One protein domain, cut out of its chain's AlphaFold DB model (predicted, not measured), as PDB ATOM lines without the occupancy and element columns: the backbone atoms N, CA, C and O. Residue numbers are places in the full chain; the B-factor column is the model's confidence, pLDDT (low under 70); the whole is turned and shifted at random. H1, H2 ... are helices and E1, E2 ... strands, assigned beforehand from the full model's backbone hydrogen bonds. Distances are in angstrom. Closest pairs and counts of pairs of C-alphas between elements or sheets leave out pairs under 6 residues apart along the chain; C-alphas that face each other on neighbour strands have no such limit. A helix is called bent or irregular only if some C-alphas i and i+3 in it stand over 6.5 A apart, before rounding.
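What this domain is: This is residues 156 to 287 of the 449 residues of the protein "Inhibitor_I69 domain-containing protein" of Prevotella sp. oral taxon 317 str. F0108 (UniProt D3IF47). H3 is the core: a bent ribbon of two antiparallel strands, E2 running on into E3 and E4 into E5, passes over one side of it with E1 beside E3, and the long helix H1 crosses its other side. The short helices H2 and H4 sit near opposite ends of H3. The printed part has 132 residues with four named helices and five named strands, in the order E1 H1 E2 E3 E4 E5 H2 H3 H4; the class is mixed, with under half of the residues, 62, in named elements. Sheet E1 E3 E4 is mixed and sheet E2 E5 antiparallel; the whole is compact, radius of gyration of the C-alphas 14.2 A, spans 44 by 32 by 24 A.

How they stand to each other: E1, residues 169 to 171, is parallel to E3, residues 210 to 215, with N 171 and O 215 2.8 A apart. E3 and E4, residues 221 to 226, form a hairpin, N 212 to O 224 2.9 A. E2, residues 205 to 207, is antiparallel to E5, residues 229 to 231, N 207 to O 229 2.9 A. H3, residues 251 to 264, is on the sheet E1 E3 E4, making two layers, a helix on one face of a sheet, at a height of 7.2 A; its closest C-alphas to E3 are Ala 259 and Phe 211, 5.8 A. H1, residues 183 to 199, touches H3 with residues 185 to 189 alone, Ala 185 to Leu 261 5.6 A between C-alphas, at a steep tilt of 68 degrees, only just short of perpendicular, opposite ways. Every O i to N i+4 pair is within hydrogen-bond range in H1, H3 and H4, residues 280 to 285; H2, residues 236 to 239, is too short for one.

Where its parts are: E1 begins at C-alpha 169 (176.889, 179.692, 115.343). H1 is 23.6 A long, H3 20.4 A, E4 16.2 A and E3 15.4 A. H4 ends at C-alpha 285 (197.126, 164.662, 107.535).

The domain as a whole: The C-alphas farthest apart, Asn 174 and Phe 199, are 45.6 A apart. The printed part has no cut; the links E1 to H1, H2 to H3 and H3 to H4 are long. Mean pLDDT of the printed part is 94.0, and no printed residue is under 70.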
ATOM      1  N   ARG A 156     178.943 155.821 118.579       95.44
ATOM      2  CA  ARG A 156     177.579 156.142 118.165       95.44
ATOM      3  C   ARG A 156     177.479 157.662 118.159       95.44
ATOM      4  O   ARG A 156     176.677 158.235 118.886       95.44
ATOM      5  N   TRP A 157     178.381 158.304 117.420       97.38
ATOM      6  CA  TRP A 157     178.430 159.761 117.336       97.38
ATOM      7  C   TRP A 157     177.371 160.273 116.364       97.38
ATOM      8  O   TRP A 157     176.931 159.565 115.454       97.38
ATOM      9  N   GLY A 158     176.937 161.503 116.598       95.88
ATOM     10  CA  GLY A 158     175.906 162.188 115.834       95.88
ATOM     11  C   GLY A 158     176.393 163.528 115.305       95.88
ATOM     12  O   GLY A 158     177.569 163.871 115.403       95.88
ATOM     13  N   GLN A 159     175.457 164.313 114.774       96.69
ATOM     14  CA  GLN A 159     175.776 165.628 114.214       96.69
ATOM     15  C   GLN A 159     175.369 166.807 115.095       96.69
ATOM     16  O   GLN A 159     175.846 167.916 114.885       96.69
ATOM     17  N   ARG A 160     174.450 166.615 116.041       95.12
ATOM     18  CA  ARG A 160     173.949 167.696 116.902       95.12
ATOM     19  C   ARG A 160     174.646 167.674 118.257       95.12
ATOM     20  O   ARG A 160     175.599 166.929 118.456       95.12
ATOM     21  N   SER A 161     174.165 168.501 119.183       93.06
ATOM     22  CA  SER A 161     174.660 168.543 120.558       93.06
ATOM     23  C   SER A 161     174.763 167.125 121.130       93.06
ATOM     24  O   SER A 161     173.831 166.342 120.906       93.06
ATOM     25  N   PRO A 162     175.860 166.786 121.831       93.88
ATOM     26  CA  PRO A 162     176.947 167.680 122.253       93.88
ATOM     27  C   PRO A 162     178.073 167.849 121.219       93.88
ATOM     28  O   PRO A 162     178.950 168.685 121.401       93.88
ATOM     29  N   TRP A 163     178.053 167.088 120.123       95.06
ATOM     30  CA  TRP A 163     179.166 166.954 119.175       95.06
ATOM     31  C   TRP A 163     179.508 168.242 118.413       95.06
ATOM     32  O   TRP A 163     180.599 168.366 117.869       95.06
ATOM     33  N   ASN A 164     178.570 169.189 118.358       95.75
ATOM     34  CA  ASN A 164     178.671 170.440 117.612       95.75
ATOM     35  C   ASN A 164     178.932 171.680 118.487       95.75
ATOM     36  O   ASN A 164     178.776 172.802 118.010       95.75
ATOM     37  N   SER A 165     179.279 171.496 119.762       93.19
ATOM     38  CA  SER A 165     179.417 172.594 120.731       93.19
ATOM     39  C   SER A 165     180.577 173.551 120.433       93.19
ATOM     40  O   SER A 165     180.496 174.721 120.798       93.19
ATOM     41  N   ASN A 166     181.610 173.089 119.721       93.88
ATOM     42  CA  ASN A 166     182.791 173.877 119.351       93.88
ATOM     43  C   ASN A 166     182.737 174.392 117.902       93.88
ATOM     44  O   ASN A 166     183.783 174.508 117.267       93.88
ATOM     45  N   LEU A 167     181.537 174.655 117.369       95.62
ATOM     46  CA  LEU A 167     181.318 175.157 116.005       95.62
ATOM     47  C   LEU A 167     180.880 176.629 115.975       95.62
ATOM     48  O   LEU A 167     180.306 177.123 116.949       95.62
ATOM     49  N   PRO A 168     181.078 177.347 114.850       95.44
ATOM     50  CA  PRO A 168     180.507 178.676 114.680       95.44
ATOM     51  C   PRO A 168     178.979 178.605 114.724       95.44
ATOM     52  O   PRO A 168     178.375 177.667 114.205       95.44
ATOM     53  N   GLN A 169     178.345 179.616 115.314       96.50
ATOM     54  CA  GLN A 169     176.889 179.692 115.343       96.50
ATOM     55  C   GLN A 169     176.356 180.161 113.987       96.50
ATOM     56  O   GLN A 169     176.886 181.100 113.394       96.50
ATOM     57  N   VAL A 170     175.275 179.547 113.524       96.50
ATOM     58  CA  VAL A 170     174.547 179.930 112.310       96.50
ATOM     59  C   VAL A 170     173.245 180.627 112.688       96.50
ATOM     60  O   VAL A 170     172.585 180.229 113.649       96.50
ATOM     61  N   PHE A 171     172.876 181.674 111.958       95.88
ATOM     62  CA  PHE A 171     171.589 182.338 112.118       95.88
ATOM     63  C   PHE A 171     170.506 181.551 111.372       95.88
ATOM     64  O   PHE A 171     170.635 181.304 110.174       95.88
ATOM     65  N   ASP A 172     169.439 181.154 112.062       94.00
ATOM     66  CA  ASP A 172     168.326 180.393 111.470       94.00
ATOM     67  C   ASP A 172     167.169 181.267 110.953       94.00
ATOM     68  O   ASP A 172     166.135 180.752 110.531       94.00
ATOM     69  N   GLY A 173     167.349 182.590 110.984       91.94
ATOM     70  CA  GLY A 173     166.308 183.584 110.718       91.94
ATOM     71  C   GLY A 173     165.736 184.213 111.989       91.94
ATOM     72  O   GLY A 173     165.230 185.330 111.928       91.94
ATOM     73  N   ASN A 174     165.874 183.545 113.141       93.44
ATOM     74  CA  ASN A 174     165.378 184.014 114.435       93.44
ATOM     75  C   ASN A 174     166.489 184.099 115.490       93.44
ATOM     76  O   ASN A 174     166.594 185.098 116.198       93.44
ATOM     77  N   ASN A 175     167.324 183.065 115.603       95.62
ATOM     78  CA  ASN A 175     168.350 182.923 116.630       95.62
ATOM     79  C   ASN A 175     169.672 182.419 116.045       95.62
ATOM     80  O   ASN A 175     169.726 181.806 114.980       95.62
ATOM     81  N   TYR A 176     170.753 182.641 116.792       95.62
ATOM     82  CA  TYR A 176     172.024 181.967 116.551       95.62
ATOM     83  C   TYR A 176     172.012 180.591 117.217       95.62
ATOM     84  O   TYR A 176     171.867 180.490 118.436       95.62
ATOM     85  N   ILE A 177     172.188 179.540 116.419       95.88
ATOM     86  CA  ILE A 177     172.215 178.147 116.870       95.88
ATOM     87  C   ILE A 177     173.524 177.472 116.463       95.88
ATOM     88  O   ILE A 177     174.189 177.904 115.526       95.88
ATOM     89  N   TYR A 178     173.893 176.383 117.135       96.19
ATOM     90  CA  TYR A 178     174.989 175.542 116.654       96.19
ATOM     91  C   TYR A 178     174.502 174.674 115.483       96.19
ATOM     92  O   TYR A 178     173.532 173.920 115.655       96.19
ATOM     93  N   PRO A 179     175.147 174.750 114.304       96.75
ATOM     94  CA  PRO A 179     174.791 173.938 113.148       96.75
ATOM     95  C   PRO A 179     175.127 172.464 113.408       96.75
ATOM     96  O   PRO A 179     175.918 172.158 114.302       96.75
ATOM     97  N   PRO A 180     174.574 171.517 112.638       97.50
ATOM     98  CA  PRO A 180     175.080 170.147 112.629       97.50
ATOM     99  C   PRO A 180     176.587 170.106 112.296       97.50
ATOM    100  O   PRO A 180     177.066 170.938 111.528       97.50
ATOM    101  N   THR A 181     177.342 169.135 112.815       97.50
ATOM    102  CA  THR A 181     178.775 168.962 112.483       97.50
ATOM    103  C   THR A 181     179.008 168.652 111.004       97.50
ATOM    104  O   THR A 181     180.021 169.068 110.447       97.50
ATOM    105  N   GLY A 182     178.060 167.955 110.372       97.56
ATOM    106  CA  GLY A 182     178.147 167.451 109.005       97.56
ATOM    107  C   GLY A 182     178.484 165.960 108.970       97.56
ATOM    108  O   GLY A 182     179.407 165.492 109.638       97.56
ATOM    109  N   CYS A 183     177.739 165.195 108.169       97.81
ATOM    110  CA  CYS A 183     177.872 163.735 108.076       97.81
ATOM    111  C   CYS A 183     179.293 163.284 107.711       97.81
ATOM    112  O   CYS A 183     179.806 162.332 108.295       97.81
ATOM    113  N   THR A 184     179.960 164.016 106.814       98.56
ATOM    114  CA  THR A 184     181.350 163.774 106.412       98.56
ATOM    115  C   THR A 184     182.307 163.851 107.600       98.56
ATOM    116  O   THR A 184     183.111 162.940 107.789       98.56
ATOM    117  N   ALA A 185     182.182 164.885 108.442       98.62
ATOM    118  CA  ALA A 185     183.008 165.029 109.638       98.62
ATOM    119  C   ALA A 185     182.750 163.884 110.626       98.62
ATOM    120  O   ALA A 185     183.700 163.283 111.118       98.62
ATOM    121  N   VAL A 186     181.486 163.505 110.846       98.69
ATOM    122  CA  VAL A 186     181.141 162.388 111.743       98.69
ATOM    123  C   VAL A 186     181.696 161.059 111.239       98.69
ATOM    124  O   VAL A 186     182.319 160.329 112.006       98.69
ATOM    125  N   ALA A 187     181.504 160.730 109.962       98.75
ATOM    126  CA  ALA A 187     181.995 159.480 109.387       98.75
ATOM    127  C   ALA A 187     183.527 159.385 109.465       98.75
ATOM    128  O   ALA A 187     184.058 158.357 109.888       98.75
ATOM    129  N   MET A 188     184.230 160.471 109.127       98.81
ATOM    130  CA  MET A 188     185.688 160.544 109.225       98.81
ATOM    131  C   MET A 188     186.168 160.473 110.679       98.81
ATOM    132  O   MET A 188     187.085 159.710 110.965       98.81
ATOM    133  N   ALA A 189     185.521 161.170 111.616       98.62
ATOM    134  CA  ALA A 189     185.866 161.121 113.038       98.62
ATOM    135  C   ALA A 189     185.723 159.704 113.614       98.62
ATOM    136  O   ALA A 189     186.628 159.210 114.287       98.62
ATOM    137  N   GLN A 190     184.611 159.022 113.321       98.50
ATOM    138  CA  GLN A 190     184.391 157.642 113.765       98.50
ATOM    139  C   GLN A 190     185.423 156.679 113.160       98.50
ATOM    140  O   GLN A 190     185.878 155.754 113.837       98.50
ATOM    141  N   LEU A 191     185.828 156.909 111.905       98.38
ATOM    142  CA  LEU A 191     186.891 156.136 111.269       98.38
ATOM    143  C   LEU A 191     188.257 156.404 111.917       98.38
ATOM    144  O   LEU A 191     188.980 155.451 112.176       98.38
ATOM    145  N   LEU A 192     188.590 157.658 112.236       98.44
ATOM    146  CA  LEU A 192     189.835 158.020 112.926       98.44
ATOM    147  C   LEU A 192     189.920 157.413 114.329       98.44
ATOM    148  O   LEU A 192     190.959 156.876 114.711       98.44
ATOM    149  N   TYR A 193     188.814 157.432 115.077       98.19
ATOM    150  CA  TYR A 193     188.723 156.736 116.360       98.19
ATOM    151  C   TYR A 193     189.000 155.241 116.185       98.19
ATOM    152  O   TYR A 193     189.807 154.654 116.905       98.19
ATOM    153  N   PHE A 194     188.374 154.617 115.187       97.25
ATOM    154  CA  PHE A 194     188.611 153.214 114.874       97.25
ATOM    155  C   PHE A 194     190.084 152.932 114.526       97.25
ATOM    156  O   PHE A 194     190.674 151.988 115.059       97.25
ATOM    157  N   THR A 195     190.701 153.740 113.659       96.88
ATOM    158  CA  THR A 195     192.091 153.533 113.233       96.88
ATOM    159  C   THR A 195     193.087 153.784 114.356       96.88
ATOM    160  O   THR A 195     194.100 153.087 114.405       96.88
ATOM    161  N   HIS A 196     192.795 154.690 115.297       96.56
ATOM    162  CA  HIS A 196     193.608 154.861 116.498       96.56
ATOM    163  C   HIS A 196     193.726 153.536 117.259       96.56
ATOM    164  O   HIS A 196     194.826 153.049 117.490       96.56
ATOM    165  N   PHE A 197     192.608 152.882 117.574       95.12
ATOM    166  CA  PHE A 197     192.655 151.625 118.325       95.12
ATOM    167  C   PHE A 197     193.163 150.439 117.505       95.12
ATOM    168  O   PHE A 197     193.748 149.517 118.072       95.12
ATOM    169  N   LYS A 198     192.957 150.441 116.183       94.50
ATOM    170  CA  LYS A 198     193.424 149.348 115.325       94.50
ATOM    171  C   LYS A 198     194.913 149.440 114.988       94.50
ATOM    172  O   LYS A 198     195.589 148.416 114.933       94.50
ATOM    173  N   PHE A 199     195.410 150.641 114.714       94.75
ATOM    174  CA  PHE A 199     196.739 150.864 114.142       94.75
ATOM    175  C   PHE A 199     197.637 151.771 114.987       94.75
ATOM    176  O   PHE A 199     198.792 151.971 114.621       94.75
ATOM    177  N   ASN A 200     197.126 152.341 116.081       95.75
ATOM    178  CA  ASN A 200     197.758 153.440 116.813       95.75
ATOM    179  C   ASN A 200     198.029 154.668 115.919       95.75
ATOM    180  O   ASN A 200     199.030 155.363 116.083       95.75
ATOM    181  N   VAL A 201     197.153 154.916 114.934       95.94
ATOM    182  CA  VAL A 201     197.244 156.053 114.006       95.94
ATOM    183  C   VAL A 201     195.850 156.650 113.760       95.94
ATOM    184  O   VAL A 201     194.943 155.910 113.376       95.94
ATOM    185  N   PRO A 202     195.664 157.969 113.931       97.19
ATOM    186  CA  PRO A 202     196.596 158.902 114.576       97.19
ATOM    187  C   PRO A 202     196.838 158.527 116.050       97.19
ATOM    188  O   PRO A 202     195.927 158.076 116.738       97.19
ATOM    189  N   ASN A 203     198.058 158.707 116.562       94.88
ATOM    190  CA  ASN A 203     198.347 158.491 117.988       94.88
ATOM    191  C   ASN A 203     198.075 159.742 118.842       94.88
ATOM    192  O   ASN A 203     197.904 159.637 120.052       94.88
ATOM    193  N   GLY A 204     198.045 160.930 118.236       95.38
ATOM    194  CA  GLY A 204     197.820 162.209 118.908       95.38
ATOM    195  C   GLY A 204     196.510 162.890 118.521       95.38
ATOM    196  O   GLY A 204     195.838 162.465 117.582       95.38
ATOM    197  N   LEU A 205     196.167 163.946 119.258       96.56
ATOM    198  CA  LEU A 205     195.005 164.813 119.034       96.56
ATOM    199  C   LEU A 205     195.365 166.260 119.360       96.56
ATOM    200  O   LEU A 205     196.178 166.506 120.252       96.56
ATOM    201  N   ASN A 206     194.698 167.207 118.707       95.50
ATOM    202  CA  ASN A 206     194.717 168.600 119.131       95.50
ATOM    203  C   ASN A 206     193.770 168.804 120.320       95.50
ATOM    204  O   ASN A 206     192.617 168.376 120.301       95.50
ATOM    205  N   HIS A 207     194.277 169.418 121.388       94.75
ATOM    206  CA  HIS A 207     193.530 169.691 122.614       94.75
ATOM    207  C   HIS A 207     193.090 171.151 122.648       94.75
ATOM    208  O   HIS A 207     193.922 172.041 122.473       94.75
ATOM    209  N   GLY A 208     191.808 171.402 122.923       92.38
ATOM    210  CA  GLY A 208     191.280 172.762 123.047       92.38
ATOM    211  C   GLY A 208     191.078 173.441 121.696       92.38
ATOM    212  O   GLY A 208     191.335 174.636 121.565       92.38
ATOM    213  N   VAL A 209     190.660 172.674 120.686       94.56
ATOM    214  CA  VAL A 209     190.291 173.224 119.377       94.56
ATOM    215  C   VAL A 209     189.059 174.104 119.555       94.56
ATOM    216  O   VAL A 209     188.041 173.672 120.091       94.56
ATOM    217  N   SER A 210     189.123 175.340 119.068       87.88
ATOM    218  CA  SER A 210     187.980 176.247 119.100       87.88
ATOM    219  C   SER A 210     187.688 176.744 117.696       87.88
ATOM    220  O   SER A 210     188.472 177.503 117.126       87.88
ATOM    221  N   PHE A 211     186.557 176.322 117.131       92.94
ATOM    222  CA  PHE A 211     186.062 176.864 115.874       92.94
ATOM    223  C   PHE A 211     184.783 177.647 116.141       92.94
ATOM    224  O   PHE A 211     183.702 177.091 116.234       92.94
ATOM    225  N   THR A 212     184.894 178.956 116.317       89.75
ATOM    226  CA  THR A 212     183.771 179.794 116.757       89.75
ATOM    227  C   THR A 212     183.462 180.875 115.739       89.75
ATOM    228  O   THR A 212     184.145 181.028 114.727       89.75
ATOM    229  N   GLY A 213     182.394 181.629 115.982       92.88
ATOM    230  CA  GLY A 213     181.998 182.728 115.118       92.88
ATOM    231  C   GLY A 213     180.498 182.799 114.902       92.88
ATOM    232  O   GLY A 213     179.726 182.120 115.581       92.88
ATOM    233  N   ARG A 214     180.100 183.650 113.957       94.50
ATOM    234  CA  ARG A 214     178.709 183.885 113.568       94.50
ATOM    235  C   ARG A 214     178.592 183.889 112.052       94.50
ATOM    236  O   ARG A 214     179.289 184.643 111.376       94.50
ATOM    237  N   ILE A 215     177.703 183.054 111.539       94.06
ATOM    238  CA  ILE A 215     177.402 182.897 110.118       94.06
ATOM    239  C   ILE A 215     175.943 183.306 109.927       94.06
ATOM    240  O   ILE A 215     175.053 182.675 110.491       94.06
ATOM    241  N   VAL A 216     175.695 184.366 109.163       89.88
ATOM    242  CA  VAL A 216     174.335 184.780 108.785       89.88
ATOM    243  C   VAL A 216     174.000 184.235 107.404       89.88
ATOM    244  O   VAL A 216     172.977 183.589 107.220       89.88
ATOM    245  N   ASP A 217     174.902 184.460 106.452       84.56
ATOM    246  CA  ASP A 217     174.839 183.945 105.090       84.56
ATOM    247  C   ASP A 217     176.251 183.937 104.463       84.56
ATOM    248  O   ASP A 217     177.257 184.172 105.140       84.56
ATOM    249  N   ASN A 218     176.326 183.676 103.155       76.88
ATOM    250  CA  ASN A 218     177.586 183.630 102.408       76.88
ATOM    251  C   ASN A 218     178.325 184.979 102.323       76.88
ATOM    252  O   ASN A 218     179.518 184.989 102.029       76.88
ATOM    253  N   HIS A 219     177.650 186.102 102.555       78.75
ATOM    254  CA  HIS A 219     178.225 187.448 102.510       78.75
ATOM    255  C   HIS A 219     178.597 187.959 103.908       78.75
ATOM    256  O   HIS A 219     179.548 188.725 104.048       78.75
ATOM    257  N   TYR A 220     177.889 187.506 104.944       84.44
ATOM    258  CA  TYR A 220     178.085 187.917 106.330       84.44
ATOM    259  C   TYR A 220     178.434 186.715 107.208       84.44
ATOM    260  O   TYR A 220     177.587 186.142 107.899       84.44
ATOM    261  N   SER A 221     179.717 186.347 107.204       88.06
ATOM    262  CA  SER A 221     180.248 185.312 108.089       88.06
ATOM    263  C   SER A 221     181.572 185.730 108.726       88.06
ATOM    264  O   SER A 221     182.498 186.175 108.052       88.06
ATOM    265  N   ILE A 222     181.660 185.580 110.046       89.06
ATOM    266  CA  ILE A 222     182.898 185.706 110.816       89.06
ATOM    267  C   ILE A 222     183.169 184.331 111.400       89.06
ATOM    268  O   ILE A 222     182.371 183.831 112.192       89.06
ATOM    269  N   LYS A 223     184.284 183.723 111.001       91.56
ATOM    270  CA  LYS A 223     184.721 182.405 111.459       91.56
ATOM    271  C   LYS A 223     186.118 182.548 112.058       91.56
ATOM    272  O   LYS A 223     187.025 183.017 111.381       91.56
ATOM    273  N   ASN A 224     186.280 182.138 113.309       92.94
ATOM    274  CA  ASN A 224     187.539 182.177 114.041       92.94
ATOM    275  C   ASN A 224     187.940 180.748 114.381       92.94
ATOM    276  O   ASN A 224     187.282 180.089 115.186       92.94
ATOM    277  N   TYR A 225     189.010 180.274 113.753       96.00
ATOM    278  CA  TYR A 225     189.595 178.979 114.059       96.00
ATOM    279  C   TYR A 225     190.859 179.176 114.888       96.00
ATOM    280  O   TYR A 225     191.800 179.839 114.452       96.00
ATOM    281  N   ILE A 226     190.861 178.602 116.085       94.12
ATOM    282  CA  ILE A 226     192.025 178.521 116.954       94.12
ATOM    283  C   ILE A 226     192.456 177.053 116.949       94.12
ATOM    284  O   ILE A 226     191.714 176.209 117.472       94.12
ATOM    285  N   PRO A 227     193.617 176.727 116.350       91.12
ATOM    286  CA  PRO A 227     194.132 175.372 116.410       91.12
ATOM    287  C   PRO A 227     194.396 175.001 117.871       91.12
ATOM    288  O   PRO A 227     194.915 175.806 118.647       91.12
ATOM    289  N   GLY A 228     194.024 173.778 118.242       91.56
ATOM    290  CA  GLY A 228     194.354 173.236 119.554       91.56
ATOM    291  C   GLY A 228     195.854 172.950 119.693       91.56
ATOM    292  O   GLY A 228     196.615 173.000 118.728       91.56
ATOM    293  N   HIS A 229     196.282 172.608 120.905       95.06
ATOM    294  CA  HIS A 229     197.646 172.150 121.161       95.06
ATOM    295  C   HIS A 229     197.771 170.659 120.825       95.06
ATOM    296  O   HIS A 229     197.100 169.831 121.445       95.06
ATOM    297  N   TYR A 230     198.641 170.301 119.879       96.44
ATOM    298  CA  TYR A 230     198.851 168.902 119.506       96.44
ATOM    299  C   TYR A 230     199.515 168.115 120.637       96.44
ATOM    300  O   TYR A 230     200.612 168.444 121.087       96.44
ATOM    301  N   VAL A 231     198.866 167.037 121.073       97.31
ATOM    302  CA  VAL A 231     199.387 166.122 122.092       97.31
ATOM    303  C   VAL A 231     199.601 164.743 121.463       97.31
ATOM    304  O   VAL A 231     198.617 164.079 121.122       97.31
ATOM    305  N   PRO A 232     200.855 164.276 121.297       96.06
ATOM    306  CA  PRO A 232     201.132 162.914 120.842       96.06
ATOM    307  C   PRO A 232     200.725 161.887 121.906       96.06
ATOM    308  O   PRO A 232     200.770 162.180 123.099       96.06
ATOM    309  N   ASN A 233     200.367 160.666 121.485       94.50
ATOM    310  CA  ASN A 233     199.886 159.591 122.373       94.50
ATOM    311  C   ASN A 233     198.770 160.073 123.318       94.50
ATOM    312  O   ASN A 233     198.803 159.842 124.527       94.50
ATOM    313  N   SER A 234     197.812 160.813 122.761       96.62
ATOM    314  CA  SER A 234     196.808 161.530 123.537       96.62
ATOM    315  C   SER A 234     195.916 160.556 124.322       96.62
ATOM    316  O   SER A 234     195.251 159.723 123.702       96.62
ATOM    317  N   PRO A 235     195.791 160.701 125.657       93.69
ATOM    318  CA  PRO A 235     194.905 159.852 126.455       93.69
ATOM    319  C   PRO A 235     193.426 160.066 126.103       93.69
ATOM    320  O   PRO A 235     192.619 159.154 126.282       93.69
ATOM    321  N   ARG A 236     193.083 161.222 125.504       95.19
ATOM    322  CA  ARG A 236     191.708 161.574 125.121       95.19
ATOM    323  C   ARG A 236     191.037 160.553 124.204       95.19
ATOM    324  O   ARG A 236     189.820 160.450 124.248       95.19
ATOM    325  N   TRP A 237     191.787 159.770 123.424       95.44
ATOM    326  CA  TRP A 237     191.202 158.683 122.633       95.44
ATOM    327  C   TRP A 237     190.451 157.660 123.497       95.44
ATOM    328  O   TRP A 237     189.396 157.176 123.098       95.44
ATOM    329  N   ASN A 238     190.958 157.361 124.696       94.06
ATOM    330  CA  ASN A 238     190.302 156.463 125.652       94.06
ATOM    331  C   ASN A 238     189.171 157.149 126.428       94.06
ATOM    332  O   ASN A 238     188.269 156.478 126.918       94.06
ATOM    333  N   GLU A 239     189.233 158.474 126.556       94.38
ATOM    334  CA  GLU A 239     188.290 159.263 127.353       94.38
ATOM    335  C   GLU A 239     187.082 159.745 126.538       94.38
ATOM    336  O   GLU A 239     186.048 160.076 127.118       94.38
ATOM    337  N   MET A 240     187.186 159.785 125.203       95.19
ATOM    338  CA  MET A 240     186.080 160.149 124.317       95.19
ATOM    339  C   MET A 240     184.869 159.229 124.560       95.19
ATOM    340  O   MET A 240     184.999 158.008 124.425       95.19
ATOM    341  N   PRO A 241     183.682 159.783 124.875       94.50
ATOM    342  CA  PRO A 241     182.481 158.981 125.069       94.50
ATOM    343  C   PRO A 241     182.110 158.237 123.786       94.50
ATOM    344  O   PRO A 241     182.220 158.775 122.681       94.50
ATOM    345  N   LEU A 242     181.623 157.004 123.923       94.62
ATOM    346  CA  LEU A 242     181.176 156.209 122.783       94.62
ATOM    347  C   LEU A 242     179.769 156.616 122.356       94.62
ATOM    348  O   LEU A 242     179.423 156.465 121.185       94.62
ATOM    349  N   ARG A 243     178.955 157.119 123.285       93.38
ATOM    350  CA  ARG A 243     177.565 157.525 123.059       93.38
ATOM    351  C   ARG A 243     177.280 158.890 123.664       93.38
ATOM    352  O   ARG A 243     177.992 159.380 124.536       93.38
ATOM    353  N   LYS A 244     176.190 159.488 123.202       89.31
ATOM    354  CA  LYS A 244     175.675 160.740 123.746       89.31
ATOM    355  C   LYS A 244     175.357 160.594 125.240       89.31
ATOM    356  O   LYS A 244     174.734 159.602 125.617       89.31
ATOM    357  N   TRP A 245     175.751 161.576 126.056       81.25
ATOM    358  CA  TRP A 245     175.494 161.637 127.502       81.25
ATOM    359  C   TRP A 245     176.172 160.552 128.349       81.25
ATOM    360  O   TRP A 245     175.777 160.331 129.490       81.25
ATOM    361  N   GLU A 246     177.194 159.877 127.818       81.62
ATOM    362  CA  GLU A 246     177.920 158.837 128.556       81.62
ATOM    363  C   GLU A 246     178.941 159.428 129.544       81.62
ATOM    364  O   GLU A 246     179.062 158.922 130.651       81.62
ATOM    365  N   ASN A 247     179.627 160.523 129.181       70.06
ATOM    366  CA  ASN A 247     180.678 161.153 129.995       70.06
ATOM    367  C   ASN A 247     180.673 162.684 129.808       70.06
ATOM    368  O   ASN A 247     181.377 163.215 128.952       70.06
ATOM    369  N   GLY A 248     179.851 163.393 130.592       70.56
ATOM    370  CA  GLY A 248     179.410 164.768 130.302       70.56
ATOM    371  C   GLY A 248     180.488 165.832 130.023       70.56
ATOM    372  O   GLY A 248     180.228 166.737 129.243       70.56
ATOM    373  N   GLN A 249     181.696 165.754 130.599       74.44
ATOM    374  CA  GLN A 249     182.773 166.717 130.283       74.44
ATOM    375  C   GLN A 249     183.658 166.263 129.112       74.44
ATOM    376  O   GLN A 249     184.218 167.086 128.393       74.44
ATOM    377  N   GLN A 250     183.771 164.962 128.876       84.62
ATOM    378  CA  GLN A 250     184.602 164.387 127.822       84.62
ATOM    379  C   GLN A 250     183.951 164.498 126.434       84.62
ATOM    380  O   GLN A 250     184.614 164.303 125.416       84.62
ATOM    381  N   GLU A 251     182.670 164.873 126.366       83.81
ATOM    382  CA  GLU A 251     181.974 165.207 125.118       83.81
ATOM    383  C   GLU A 251     182.698 166.315 124.330       83.81
ATOM    384  O   GLU A 251     182.744 166.264 123.098       83.81
ATOM    385  N   TYR A 252     183.361 167.251 125.025       87.75
ATOM    386  CA  TYR A 252     184.171 168.298 124.393       87.75
ATOM    387  C   TYR A 252     185.376 167.747 123.621       87.75
ATOM    388  O   TYR A 252     185.825 168.381 122.673       87.75
ATOM    389  N   TYR A 253     185.886 166.555 123.945       95.19
ATOM    390  CA  TYR A 253     186.988 165.955 123.185       95.19
ATOM    391  C   TYR A 253     186.540 165.517 121.793       95.19
ATOM    392  O   TYR A 253     187.287 165.659 120.827       95.19
ATOM    393  N   VAL A 254     185.313 165.006 121.687       96.50
ATOM    394  CA  VAL A 254     184.712 164.679 120.392       96.50
ATOM    395  C   VAL A 254     184.368 165.970 119.652       96.50
ATOM    396  O   VAL A 254     184.626 166.058 118.457       96.50
ATOM    397  N   ALA A 255     183.859 166.991 120.351       95.44
ATOM    398  CA  ALA A 255     183.588 168.295 119.751       95.44
ATOM    399  C   ALA A 255     184.855 168.971 119.188       95.44
ATOM    400  O   ALA A 255     184.789 169.515 118.088       95.44
ATOM    401  N   ASP A 256     186.003 168.877 119.874       96.19
ATOM    402  CA  ASP A 256     187.308 169.338 119.371       96.19
ATOM    403  C   ASP A 256     187.642 168.675 118.022       96.19
ATOM    404  O   ASP A 256     187.938 169.365 117.045       96.19
ATOM    405  N   LEU A 257     187.531 167.342 117.945       97.69
ATOM    406  CA  LEU A 257     187.794 166.580 116.718       97.69
ATOM    407  C   LEU A 257     186.808 166.940 115.592       97.69
ATOM    408  O   LEU A 257     187.208 167.084 114.437       97.69
ATOM    409  N   MET A 258     185.522 167.110 115.911       97.81
ATOM    410  CA  MET A 258     184.494 167.490 114.932       97.81
ATOM    411  C   MET A 258     184.711 168.908 114.393       97.81
ATOM    412  O   MET A 258     184.552 169.135 113.194       97.81
ATOM    413  N   ALA A 259     185.082 169.854 115.257       97.44
ATOM    414  CA  ALA A 259     185.394 171.229 114.884       97.44
ATOM    415  C   ALA A 259     186.644 171.306 114.001       97.44
ATOM    416  O   ALA A 259     186.650 172.010 112.990       97.44
ATOM    417  N   GLU A 260     187.677 170.538 114.349       97.62
ATOM    418  CA  GLU A 260     188.905 170.432 113.568       97.62
ATOM    419  C   GLU A 260     188.645 169.874 112.164       97.62
ATOM    420  O   GLU A 260     189.018 170.499 111.168       97.62
ATOM    421  N   LEU A 261     187.944 168.740 112.067       98.12
ATOM    422  CA  LEU A 261     187.554 168.166 110.779       98.12
ATOM    423  C   LEU A 261     186.668 169.128 109.991       98.12
ATOM    424  O   LEU A 261     186.860 169.289 108.791       98.12
ATOM    425  N   GLY A 262     185.732 169.800 110.658       97.50
ATOM    426  CA  GLY A 262     184.884 170.822 110.059       97.50
ATOM    427  C   GLY A 262     185.671 171.945 109.382       97.50
ATOM    428  O   GLY A 262     185.372 172.315 108.245       97.50
ATOM    429  N   PHE A 263     186.713 172.446 110.048       97.31
ATOM    430  CA  PHE A 263     187.617 173.447 109.490       97.31
ATOM    431  C   PHE A 263     188.402 172.905 108.286       97.31
ATOM    432  O   PHE A 263     188.345 173.495 107.206       97.31
ATOM    433  N   TYR A 264     189.077 171.757 108.423       97.56
ATOM    434  CA  TYR A 264     189.911 171.201 107.347       97.56
ATOM    435  C   TYR A 264     189.123 170.708 106.131       97.56
ATOM    436  O   TYR A 264     189.639 170.713 105.015       97.56
ATOM    437  N   LEU A 265     187.869 170.302 106.322       97.50
ATOM    438  CA  LEU A 265     186.966 169.925 105.235       97.50
ATOM    439  C   LEU A 265     186.336 171.138 104.536       97.50
ATOM    440  O   LEU A 265     185.606 170.949 103.564       97.50
ATOM    441  N   ASN A 266     186.604 172.359 105.017       95.94
ATOM    442  CA  ASN A 266     185.941 173.585 104.581       95.94
ATOM    443  C   ASN A 266     184.410 173.434 104.613       95.94
ATOM    444  O   ASN A 266     183.721 173.654 103.616       95.94
ATOM    445  N   MET A 267     183.896 172.983 105.760       96.75
ATOM    446  CA  MET A 267     182.486 172.656 105.942       96.75
ATOM    447  C   MET A 267     181.590 173.878 105.711       96.75
ATOM    448  O   MET A 267     181.782 174.945 106.310       96.75
ATOM    449  N   ASP A 268     180.582 173.694 104.861       94.94
ATOM    450  CA  ASP A 268     179.505 174.657 104.677       94.94
ATOM    451  C   ASP A 268     178.437 174.415 105.744       94.94
ATOM    452  O   ASP A 268     177.745 173.397 105.725       94.94
ATOM    453  N   TYR A 269     178.361 175.316 106.722       95.69
ATOM    454  CA  TYR A 269     177.472 175.195 107.871       95.69
ATOM    455  C   TYR A 269     176.160 175.926 107.626       95.69
ATOM    456  O   TYR A 269     176.157 177.133 107.390       95.69
ATOM    457  N   SER A 270     175.044 175.223 107.811       93.44
ATOM    458  CA  SER A 270     173.712 175.828 107.823       93.44
ATOM    459  C   SER A 270     172.876 175.343 109.019       93.44
ATOM    460  O   SER A 270     173.218 174.338 109.651       93.44
ATOM    461  N   PRO A 271     171.765 176.026 109.352       92.00
ATOM    462  CA  PRO A 271     170.897 175.653 110.475       92.00
ATOM    463  C   PRO A 271     170.375 174.208 110.430       92.00
ATOM    464  O   PRO A 271     170.196 173.559 111.468       92.00
ATOM    465  N   THR A 272     170.115 173.693 109.229       89.75
ATOM    466  CA  THR A 272     169.431 172.409 109.022       89.75
ATOM    467  C   THR A 272     170.359 171.292 108.556       89.75
ATOM    468  O   THR A 272     170.039 170.126 108.781       89.75
ATOM    469  N   GLY A 273     171.520 171.618 107.988       90.06
ATOM    470  CA  GLY A 273     172.489 170.636 107.508       90.06
ATOM    471  C   GLY A 273     173.848 171.258 107.213       90.06
ATOM    472  O   GLY A 273     173.935 172.437 106.883       90.06
ATOM    473  N   SER A 274     174.905 170.460 107.308       95.31
ATOM    474  CA  SER A 274     176.263 170.927 107.024       95.31
ATOM    475  C   SER A 274     176.935 170.002 106.025       95.31
ATOM    476  O   SER A 274     176.874 168.778 106.176       95.31
ATOM    477  N   GLY A 275     177.516 170.585 104.979       94.31
ATOM    478  CA  GLY A 275     177.981 169.864 103.800       94.31
ATOM    479  C   GLY A 275     179.469 170.051 103.532       94.31
ATOM    480  O   GLY A 275     179.969 171.170 103.472       94.31
ATOM    481  N   ALA A 276     180.163 168.938 103.306       96.56
ATOM    482  CA  ALA A 276     181.517 168.911 102.765       96.56
ATOM    483  C   ALA A 276     181.751 167.604 102.009       96.56
ATOM    484  O   ALA A 276     181.142 166.575 102.320       96.56
ATOM    485  N   ASN A 277     182.677 167.625 101.053       96.69
ATOM    486  CA  ASN A 277     183.148 166.401 100.413       96.69
ATOM    487  C   ASN A 277     184.105 165.654 101.347       96.69
ATOM    488  O   ASN A 277     184.896 166.275 102.053       96.69
ATOM    489  N   VAL A 278     184.072 164.320 101.310       97.81
ATOM    490  CA  VAL A 278     185.126 163.500 101.925       97.81
ATOM    491  C   VAL A 278     186.464 163.873 101.289       97.81
ATOM    492  O   VAL A 278     186.557 163.976 100.066       97.81
ATOM    493  N   SER A 279     187.491 164.076 102.115       97.94
ATOM    494  CA  SER A 279     188.812 164.503 101.654       97.94
ATOM    495  C   SER A 279     189.894 163.497 102.027       97.94
ATOM    496  O   SER A 279     190.218 163.305 103.201       97.94
ATOM    497  N   THR A 280     190.492 162.894 100.997       97.69
ATOM    498  CA  THR A 280     191.677 162.034 101.117       97.69
ATOM    499  C   THR A 280     192.853 162.794 101.728       97.69
ATOM    500  O   THR A 280     193.591 162.238 102.534       97.69
ATOM    501  N   GLU A 281     193.019 164.077 101.402       97.94
ATOM    502  CA  GLU A 281     194.117 164.892 101.932       97.94
ATOM    503  C   GLU A 281     193.976 165.156 103.433       97.94
ATOM    504  O   GLU A 281     194.950 165.016 104.172       97.94
ATOM    505  N   VAL A 282     192.751 165.419 103.903       98.12
ATOM    506  CA  VAL A 282     192.481 165.552 105.342       98.12
ATOM    507  C   VAL A 282     192.792 164.245 106.064       98.12
ATOM    508  O   VAL A 282     193.473 164.259 107.076       98.12
ATOM    509  N   MET A 283     192.394 163.084 105.545       97.81
ATOM    510  CA  MET A 283     192.727 161.819 106.223       97.81
ATOM    511  C   MET A 283     194.221 161.496 106.202       97.81
ATOM    512  O   MET A 283     194.747 160.966 107.184       97.81
ATOM    513  N   ARG A 284     194.931 161.889 105.138       97.44
ATOM    514  CA  ARG A 284     196.394 161.782 105.076       97.44
ATOM    515  C   ARG A 284     197.086 162.655 106.119       97.44
ATOM    516  O   ARG A 284     198.104 162.213 106.646       97.44
ATOM    517  N   SER A 285     196.550 163.829 106.465       96.25
ATOM    518  CA  SER A 285     197.126 164.662 107.535       96.25
ATOM    519  C   SER A 285     197.026 163.997 108.916       96.25
ATOM    520  O   SER A 285     197.914 164.181 109.747       96.25
ATOM    521  N   TYR A 286     196.033 163.123 109.125       97.00
ATOM    522  CA  TYR A 286     195.932 162.245 110.300       97.00
ATOM    523  C   TYR A 286     196.744 160.942 110.179       97.00
ATOM    524  O   TYR A 286     196.638 160.057 111.031       97.00
ATOM    525  N   GLY A 287     197.569 160.794 109.140       97.19
ATOM    526  CA  GLY A 287     198.413 159.615 108.952       97.19
ATOM    527  C   GLY A 287     197.696 158.417 108.330       97.19
ATOM    528  O   GLY A 287     198.238 157.315 108.371       97.19
TER     529      GLY A 287